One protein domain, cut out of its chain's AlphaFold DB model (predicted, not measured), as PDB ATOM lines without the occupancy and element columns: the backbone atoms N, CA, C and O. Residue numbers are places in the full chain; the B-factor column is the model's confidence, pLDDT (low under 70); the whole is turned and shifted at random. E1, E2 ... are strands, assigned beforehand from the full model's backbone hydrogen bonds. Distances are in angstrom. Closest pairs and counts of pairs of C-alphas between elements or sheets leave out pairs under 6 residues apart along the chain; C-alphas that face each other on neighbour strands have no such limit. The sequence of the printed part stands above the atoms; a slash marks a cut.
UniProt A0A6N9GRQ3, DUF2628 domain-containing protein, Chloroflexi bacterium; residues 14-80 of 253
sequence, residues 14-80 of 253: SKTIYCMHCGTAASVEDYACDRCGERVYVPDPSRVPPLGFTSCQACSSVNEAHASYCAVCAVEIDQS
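What this domain is: This is residues 14 to 80 of the 253 residues of the protein "DUF2628 domain-containing protein" of Chloroflexi bacterium (UniProt A0A6N9GRQ3). With little regular structure, this is a rounded body mostly of loops, with two small two-stranded hairpins, E1 with E2 and E3 with E4, set apart toward its two ends. The unnamed residues 28 to 52 bridge the hairpins, and of the unnamed residues 65 to 80 after E4 the first part folds back between the hairpins, while the last part, residues 76 to 80, runs out past E3 and E4 toward that end of the body. The printed part has 67 residues, of which the four named strands, E1 to E4 in chain order, hold 12, and no named helix: all strand, both pairs antiparallel. It is compact, radius of gyration of the C-alphas 10.8 A, spanning 27 by 23 by 19 A.

How they stand to each other: E1, residues 16 to 18, and E2, residues 25 to 27, form an antiparallel hairpin; N 17 and O 26 are 2.9 A apart, within hydrogen-bond range. E3, residues 53 to 55, and E4, residues 62 to 64, form another, with N 54 and O 63 at 2.8 A. E1 and E3 are apart.

Where its parts are: E1, 7.0 A long, begins at C-alpha 16 (54.755, -43.456, 11.206). E2 measures 7.2 A and E3 6.8 A. E4, 7.1 A, ends at C-alpha 64 (42.905, -52.802, 1.952).

The domain as a whole: The C-alphas of Ser 14 and Ser 80 are farthest apart, 32.9 A. The printed part has no cut. The E2 to E3 link is long, 25 residues. pLDDT is under 70 at residues 14, 45, 47 to 50 and 78 to 80.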
ATOM      1  N   SER A  14      61.576 -41.800  11.069       57.25
ATOM      2  CA  SER A  14      60.742 -42.986  10.895       57.25
ATOM      3  C   SER A  14      59.317 -42.539  10.560       57.25
ATOM      4  O   SER A  14      58.594 -41.968  11.380       57.25
ATOM      5  N   LYS A  15      58.915 -42.724   9.300       74.69
ATOM      6  CA  LYS A  15      57.570 -42.363   8.858       74.69
ATOM      7  C   LYS A  15      56.598 -43.278   9.599       74.69
ATOM      8  O   LYS A  15      56.658 -44.494   9.451       74.69
ATOM      9  N   THR A  16      55.752 -42.700  10.444       84.50
ATOM     10  CA  THR A  16      54.755 -43.456  11.206       84.50
ATOM     11  C   THR A  16      53.605 -43.862  10.292       84.50
ATOM     12  O   THR A  16      53.099 -43.043   9.523       84.50
ATOM     13  N   ILE A  17      53.192 -45.120  10.392       90.81
ATOM     14  CA  ILE A  17      51.992 -45.683   9.767       90.81
ATOM     15  C   ILE A  17      51.153 -46.378  10.838       90.81
ATOM     16  O   ILE A  17      51.561 -46.467  11.994       90.81
ATOM     17  N   TYR A  18      49.967 -46.853  10.479       93.12
ATOM     18  CA  TYR A  18      49.045 -47.478  11.421       93.12
ATOM     19  C   TYR A  18      48.619 -48.862  10.945       93.12
ATOM     20  O   TYR A  18      48.440 -49.119   9.757       93.12
ATOM     21  N   CYS A  19      48.441 -49.770  11.896       92.88
ATOM     22  CA  CYS A  19      47.929 -51.099  11.620       92.88
ATOM     23  C   CYS A  19      46.459 -51.027  11.193       92.88
ATOM     24  O   CYS A  19      45.612 -50.563  11.956       92.88
ATOM     25  N   MET A  20      46.140 -51.569  10.018       90.88
ATOM     26  CA  MET A  20      44.769 -51.593   9.498       90.88
ATOM     27  C   MET A  20      43.816 -52.501  10.280       90.88
ATOM     28  O   MET A  20      42.605 -52.360  10.148       90.88
ATOM     29  N   HIS A  21      44.332 -53.417  11.101       92.00
ATOM     30  CA  HIS A  21      43.514 -54.327  11.905       92.00
ATOM     31  C   HIS A  21      43.136 -53.733  13.268       92.00
ATOM     32  O   HIS A  21      41.994 -53.858  13.692       92.00
ATOM     33  N   CYS A  22      44.064 -53.058  13.957       90.25
ATOM     34  CA  CYS A  22      43.848 -52.592  15.337       90.25
ATOM     35  C   CYS A  22      44.157 -51.104  15.586       90.25
ATOM     36  O   CYS A  22      44.157 -50.665  16.740       90.25
ATOM     37  N   GLY A  23      44.507 -50.344  14.541       89.50
ATOM     38  CA  GLY A  23      44.734 -48.894  14.588       89.50
ATOM     39  C   GLY A  23      46.016 -48.460  15.302       89.50
ATOM     40  O   GLY A  23      46.234 -47.276  15.531       89.50
ATOM     41  N   THR A  24      46.873 -49.406  15.695       91.44
ATOM     42  CA  THR A  24      48.095 -49.108  16.459       91.44
ATOM     43  C   THR A  24      49.193 -48.569  15.556       91.44
ATOM     44  O   THR A  24      49.418 -49.114  14.477       91.44
ATOM     45  N   ALA A  25      49.863 -47.505  16.002       89.56
ATOM     46  CA  ALA A  25      50.996 -46.919  15.297       89.56
ATOM     47  C   ALA A  25      52.148 -47.926  15.165       89.56
ATOM     48  O   ALA A  25      52.427 -48.687  16.090       89.56
ATOM     49  N   ALA A  26      52.809 -47.897  14.019       88.19
ATOM     50  CA  ALA A  26      53.949 -48.721  13.655       88.19
ATOM     51  C   ALA A  26      54.927 -47.898  12.800       88.19
ATOM     52  O   ALA A  26      54.566 -46.847  12.256       88.19
ATOM     53  N   SER A  27      56.169 -48.358  12.681       86.19
ATOM     54  CA  SER A  27      57.133 -47.808  11.728       86.19
ATOM     55  C   SER A  27      56.889 -48.389  10.335       86.19
ATOM     56  O   SER A  27      56.490 -49.542  10.199       86.19
ATOM     57  N   VAL A  28      57.194 -47.627   9.281       78.94
ATOM     58  CA  VAL A  28      57.287 -48.174   7.910       78.94
ATOM     59  C   VAL A  28      58.374 -49.252   7.797       78.94
ATOM     60  O   VAL A  28      58.323 -50.083   6.895       78.94
ATOM     61  N   GLU A  29      59.346 -49.253   8.710       83.06
ATOM     62  CA  GLU A  29      60.398 -50.272   8.790       83.06
ATOM     63  C   GLU A  29      59.915 -51.579   9.444       83.06
ATOM     64  O   GLU A  29      60.553 -52.621   9.277       83.06
ATOM     65  N   ASP A  30      58.786 -51.549  10.163       82.44
ATOM     66  CA  ASP A  30      58.254 -52.718  10.857       82.44
ATOM     67  C   ASP A  30      57.467 -53.606   9.888       82.44
ATOM     68  O   ASP A  30      56.557 -53.166   9.189       82.44
ATOM     69  N   TYR A  31      57.772 -54.904   9.883       87.88
ATOM     70  CA  TYR A  31      57.044 -55.878   9.065       87.88
ATOM     71  C   TYR A  31      55.646 -56.201   9.626       87.88
ATOM     72  O   TYR A  31      54.731 -56.524   8.864       87.88
ATOM     73  N   ALA A  32      55.476 -56.146  10.950       91.81
ATOM     74  CA  ALA A  32      54.255 -56.544  11.649       91.81
ATOM     75  C   ALA A  32      53.947 -55.630  12.841       91.81
ATOM     76  O   ALA A  32      54.826 -54.981  13.397       91.81
ATOM     77  N   CYS A  33      52.677 -55.591  13.235       90.19
ATOM     78  CA  CYS A  33      52.173 -54.740  14.298       90.19
ATOM     79  C   CYS A  33      52.512 -55.327  15.668       90.19
ATOM     80  O   CYS A  33      52.045 -56.415  16.001       90.19
ATOM     81  N   ASP A  34      53.182 -54.549  16.516       85.31
ATOM     82  CA  ASP A  34      53.523 -54.926  17.897       85.31
ATOM     83  C   ASP A  34      52.315 -55.307  18.775       85.31
ATOM     84  O   ASP A  34      52.473 -56.003  19.778       85.31
ATOM     85  N   ARG A  35      51.102 -54.847  18.434       84.88
ATOM     86  CA  ARG A  35      49.882 -55.124  19.213       84.88
ATOM     87  C   ARG A  35      49.151 -56.389  18.777       84.88
ATOM     88  O   ARG A  35      48.662 -57.120  19.631       84.88
ATOM     89  N   CYS A  36      48.989 -56.602  17.473       89.81
ATOM     90  CA  CYS A  36      48.128 -57.670  16.946       89.81
ATOM     91  C   CYS A  36      48.864 -58.698  16.077       89.81
ATOM     92  O   CYS A  36      48.263 -59.697  15.701       89.81
ATOM     93  N   GLY A  37      50.138 -58.465  15.757       90.25
ATOM     94  CA  GLY A  37      50.945 -59.328  14.894       90.25
ATOM     95  C   GLY A  37      50.623 -59.236  13.398       90.25
ATOM     96  O   GLY A  37      51.314 -59.868  12.607       90.25
ATOM     97  N   GLU A  38      49.614 -58.453  12.999       90.38
ATOM     98  CA  GLU A  38      49.225 -58.286  11.594       90.38
ATOM     99  C   GLU A  38      50.283 -57.515  10.804       90.38
ATOM    100  O   GLU A  38      50.942 -56.632  11.360       90.38
ATOM    101  N   ARG A  39      50.428 -57.801   9.505       90.44
ATOM    102  CA  ARG A  39      51.369 -57.069   8.649       90.44
ATOM    103  C   ARG A  39      51.025 -55.577   8.637       90.44
ATOM    104  O   ARG A  39      49.869 -55.195   8.473       90.44
ATOM    105  N   VAL A  40      52.041 -54.725   8.762       90.75
ATOM    106  CA  VAL A  40      51.869 -53.270   8.672       90.75
ATOM    107  C   VAL A  40      52.558 -52.773   7.414       90.75
ATOM    108  O   VAL A  40      53.730 -53.042   7.184       90.75
ATOM    109  N   TYR A  41      51.799 -52.094   6.559       88.94
ATOM    110  CA  TYR A  41      52.295 -51.477   5.336       88.94
ATOM    111  C   TYR A  41      51.280 -50.454   4.820       88.94
ATOM    112  O   TYR A  41      50.130 -50.429   5.257       88.94
ATOM    113  N   VAL A  42      51.698 -49.608   3.878       86.06
ATOM    114  CA  VAL A  42      50.783 -48.741   3.124       86.06
ATOM    115  C   VAL A  42      50.533 -49.395   1.765       86.06
ATOM    116  O   VAL A  42      51.508 -49.655   1.055       86.06
ATOM    117  N   PRO A  43      49.277 -49.685   1.383       81.12
ATOM    118  CA  PRO A  43      48.987 -50.337   0.123       81.12
ATOM    119  C   PRO A  43      49.339 -49.421  -1.042       81.12
ATOM    120  O   PRO A  43      49.049 -48.224  -1.028       81.12
ATOM    121  N   ASP A  44      49.966 -50.005  -2.055       79.44
ATOM    122  CA  ASP A  44      50.270 -49.323  -3.304       79.44
ATOM    123  C   ASP A  44      49.024 -49.368  -4.203       79.44
ATOM    124  O   ASP A  44      48.656 -50.455  -4.650       79.44
ATOM    125  N   PRO A  45      48.368 -48.231  -4.505       69.06
ATOM    126  CA  PRO A  45      47.146 -48.207  -5.311       69.06
ATOM    127  C   PRO A  45      47.361 -48.691  -6.752       69.06
ATOM    128  O   PRO A  45      46.391 -49.002  -7.440       69.06
ATOM    129  N   SER A  46      48.612 -48.776  -7.219       73.69
ATOM    130  CA  SER A  46      48.944 -49.342  -8.530       73.69
ATOM    131  C   SER A  46      49.002 -50.877  -8.536       73.69
ATOM    132  O   SER A  46      48.990 -51.489  -9.605       73.69
ATOM    133  N   ARG A  47      49.023 -51.518  -7.357       68.88
ATOM    134  CA  ARG A  47      49.067 -52.976  -7.190       68.88
ATOM    135  C   ARG A  47      47.761 -53.468  -6.593       68.88
ATOM    136  O   ARG A  47      47.557 -53.366  -5.393       68.88
ATOM    137  N   VAL A  48      46.885 -54.026  -7.419       62.34
ATOM    138  CA  VAL A  48      45.559 -54.472  -6.975       62.34
ATOM    139  C   VAL A  48      45.694 -55.677  -6.022       62.34
ATOM    140  O   VAL A  48      46.140 -56.739  -6.465       62.34
ATOM    141  N   PRO A  49      45.332 -55.564  -4.729       64.06
ATOM    142  CA  PRO A  49      45.242 -56.707  -3.834       64.06
ATOM    143  C   PRO A  49      44.060 -57.591  -4.257       64.06
ATOM    144  O   PRO A  49      43.092 -57.094  -4.839       64.06
ATOM    145  N   PRO A  50      44.081 -58.894  -3.929       64.31
ATOM    146  CA  PRO A  50      43.062 -59.847  -4.381       64.31
ATOM    147  C   PRO A  50      41.632 -59.492  -3.944       64.31
ATOM    148  O   PRO A  50      40.679 -59.940  -4.570       64.31
ATOM    149  N   LEU A  51      41.479 -58.691  -2.884       72.50
ATOM    150  CA  LEU A  51      40.188 -58.305  -2.308       72.50
ATOM    151  C   LEU A  51      39.796 -56.842  -2.592       72.50
ATOM    152  O   LEU A  51      38.745 -56.404  -2.137       72.50
ATOM    153  N   GLY A  52      40.608 -56.090  -3.343       78.75
ATOM    154  CA  GLY A  52      40.359 -54.678  -3.649       78.75
ATOM    155  C   GLY A  52      40.744 -53.702  -2.528       78.75
ATOM    156  O   GLY A  52      41.404 -54.058  -1.548       78.75
ATOM    157  N   PHE A  53      40.336 -52.443  -2.692       81.62
ATOM    158  CA  PHE A  53      40.700 -51.338  -1.807       81.62
ATOM    159  C   PHE A  53      39.480 -50.611  -1.235       81.62
ATOM    160  O   PHE A  53      38.416 -50.591  -1.849       81.62
ATOM    161  N   THR A  54      39.677 -49.938  -0.104       86.06
ATOM    162  CA  THR A  54      38.733 -48.979   0.480       86.06
ATOM    163  C   THR A  54      39.410 -47.623   0.698       86.06
ATOM    164  O   THR A  54      40.602 -47.551   1.003       86.06
ATOM    165  N   SER A  55      38.670 -46.529   0.529       85.75
ATOM    166  CA  SER A  55      39.177 -45.170   0.741       85.75
ATOM    167  C   SER A  55      38.817 -44.656   2.132       85.75
ATOM    168  O   SER A  55      37.667 -44.751   2.555       85.75
ATOM    169  N   CYS A  56      39.770 -44.033   2.822       85.50
ATOM    170  CA  CYS A  56      39.501 -43.348   4.081       85.50
ATOM    171  C   CYS A  56      38.754 -42.027   3.836       85.50
ATOM    172  O   CYS A  56      39.256 -41.169   3.115       85.50
ATOM    173  N   GLN A  57      37.610 -41.806   4.490       85.81
ATOM    174  CA  GLN A  57      36.862 -40.546   4.358       85.81
ATOM    175  C   GLN A  57      37.543 -39.346   5.038       85.81
ATOM    176  O   GLN A  57      37.273 -38.204   4.678       85.81
ATOM    177  N   ALA A  58      38.436 -39.586   6.003       84.88
ATOM    178  CA  ALA A  58      39.096 -38.518   6.755       84.88
ATOM    179  C   ALA A  58      40.331 -37.944   6.043       84.88
ATOM    180  O   ALA A  58      40.590 -36.747   6.127       84.88
ATOM    181  N   CYS A  59      41.115 -38.787   5.364       85.75
ATOM    182  CA  CYS A  59      42.382 -38.378   4.742       85.75
ATOM    183  C   CYS A  59      42.522 -38.798   3.275       85.75
ATOM    184  O   CYS A  59      43.595 -38.632   2.696       85.75
ATOM    185  N   SER A  60      41.477 -39.386   2.690       85.81
ATOM    186  CA  SER A  60      41.423 -39.828   1.291       85.81
ATOM    187  C   SER A  60      42.500 -40.842   0.885       85.81
ATOM    188  O   SER A  60      42.748 -41.034  -0.303       85.81
ATOM    189  N   SER A  61      43.153 -41.507   1.847       85.00
ATOM    190  CA  SER A  61      44.136 -42.549   1.545       85.00
ATOM    191  C   SER A  61      43.454 -43.859   1.168       85.00
ATOM    192  O   SER A  61      42.318 -44.130   1.560       85.00
ATOM    193  N   VAL A  62      44.190 -44.698   0.448       85.25
ATOM    194  CA  VAL A  62      43.747 -46.028   0.038       85.25
ATOM    195  C   VAL A  62      44.226 -47.061   1.059       85.25
ATOM    196  O   VAL A  62      45.372 -47.020   1.500       85.25
ATOM    197  N   ASN A  63      43.336 -47.965   1.451       87.56
ATOM    198  CA  ASN A  63      43.577 -49.054   2.394       87.56
ATOM    199  C   ASN A  63      43.077 -50.372   1.789       87.56
ATOM    200  O   ASN A  63      42.333 -50.362   0.809       87.56
ATOM    201  N   GLU A  64      43.459 -51.509   2.363       86.56
ATOM    202  CA  GLU A  64      42.905 -52.802   1.952       86.56
ATOM    203  C   GLU A  64      41.394 -52.873   2.190       86.56
ATOM    204  O   GLU A  64      40.892 -52.298   3.152       86.56
ATOM    205  N   ALA A  65      40.658 -53.618   1.362       84.44
ATOM    206  CA  ALA A  65      39.199 -53.721   1.475       84.44
ATOM    207  C   ALA A  65      38.680 -54.169   2.855       84.44
ATOM    208  O   ALA A  65      37.562 -53.822   3.228       84.44
ATOM    209  N   HIS A  66      39.471 -54.928   3.619       85.12
ATOM    210  CA  HIS A  66      39.116 -55.417   4.956       85.12
ATOM    211  C   HIS A  66      39.769 -54.616   6.097       85.12
ATOM    212  O   HIS A  66      39.736 -55.040   7.255       85.12
ATOM    213  N   ALA A  67      40.372 -53.467   5.789       87.94
ATOM    214  CA  ALA A  67      40.942 -52.586   6.791       87.94
ATOM    215  C   ALA A  67      39.847 -52.080   7.742       87.94
ATOM    216  O   ALA A  67      38.848 -51.505   7.317       87.94
ATOM    217  N   SER A  68      40.049 -52.289   9.040       90.81
ATOM    218  CA  SER A  68      39.215 -51.708  10.102       90.81
ATOM    219  C   SER A  68      39.681 -50.296  10.458       90.81
ATOM    220  O   SER A  68      38.894 -49.484  10.919       90.81
ATOM    221  N   TYR A  69      40.950 -49.977  10.195       92.38
ATOM    222  CA  TYR A  69      41.555 -48.674  10.453       92.38
ATOM    223  C   TYR A  69      42.364 -48.192   9.251       92.38
ATOM    224  O   TYR A  69      42.951 -48.980   8.511       92.38
ATOM    225  N   CYS A  70      42.441 -46.877   9.080       90.44
ATOM    226  CA  CYS A  70      43.265 -46.255   8.056       90.44
ATOM    227  C   CYS A  70      44.759 -46.345   8.403       90.44
ATOM    228  O   CYS A  70      45.182 -45.863   9.453       90.44
ATOM    229  N   ALA A  71      45.583 -46.856   7.484       89.88
ATOM    230  CA  ALA A  71      47.031 -46.975   7.664       89.88
ATOM    231  C   ALA A  71      47.783 -45.639   7.703       89.88
ATOM    232  O   ALA A  71      48.947 -45.600   8.100       89.88
ATOM    233  N   VAL A  72      47.133 -44.545   7.297       89.75
ATOM    234  CA  VAL A  72      47.732 -43.203   7.253       89.75
ATOM    235  C   VAL A  72      47.282 -42.335   8.425       89.75
ATOM    236  O   VAL A  72      48.104 -41.627   8.995       89.75
ATOM    237  N   CYS A  73      45.998 -42.372   8.796       88.25
ATOM    238  CA  CYS A  73      45.434 -41.460   9.799       88.25
ATOM    239  C   CYS A  73      44.785 -42.151  11.007       88.25
ATOM    240  O   CYS A  73      44.202 -41.461  11.838       88.25
ATOM    241  N   ALA A  74      44.846 -43.485  11.094       89.88
ATOM    242  CA  ALA A  74      44.307 -44.308  12.185       89.88
ATOM    243  C   ALA A  74      42.788 -44.240  12.420       89.88
ATOM    244  O   ALA A  74      42.287 -44.893  13.330       89.88
ATOM    245  N   VAL A  75      42.048 -43.466  11.621       89.06
ATOM    246  CA  VAL A  75      40.585 -43.380  11.722       89.06
ATOM    247  C   VAL A  75      39.979 -44.732  11.356       89.06
ATOM    248  O   VAL A  75      40.422 -45.374  10.401       89.06
ATOM    249  N   GLU A  76      38.994 -45.159  12.141       89.44
ATOM    250  CA  GLU A  76      38.221 -46.368  11.878       89.44
ATOM    251  C   GLU A  76      37.484 -46.230  10.543       89.44
ATOM    252  O   GLU A  76      36.859 -45.207  10.254       89.44
ATOM    253  N   ILE A  77      37.612 -47.244   9.699       85.56
ATOM    254  CA  ILE A  77      36.946 -47.284   8.406       85.56
ATOM    255  C   ILE A  77      35.606 -47.965   8.661       85.56
ATOM    256  O   ILE A  77      35.556 -49.182   8.827       85.56
ATOM    257  N   ASP A  78      34.540 -47.165   8.757       66.75
ATOM    258  CA  ASP A  78      33.173 -47.655   8.953       66.75
ATOM    259  C   ASP A  78      32.855 -48.733   7.901       66.75
ATOM    260  O   ASP A  78      32.782 -48.458   6.700       66.75
ATOM    261  N   GLN A  79      32.731 -49.992   8.335       63.34
ATOM    262  CA  GLN A  79      32.544 -51.153   7.454       63.34
ATOM    263  C   GLN A  79      31.096 -51.273   6.932       63.34
ATOM    264  O   GLN A  79      30.573 -52.379   6.784       63.34
ATOM    265  N   SER A  80      30.423 -50.160   6.636       47.38
ATOM    266  CA  SER A  80      28.991 -50.124   6.305       47.38
ATOM    267  C   SER A  80      28.653 -50.268   4.810       47.38
ATOM    268  O   SER A  80      27.492 -50.147   4.431       47.38
TER     269      SER A  80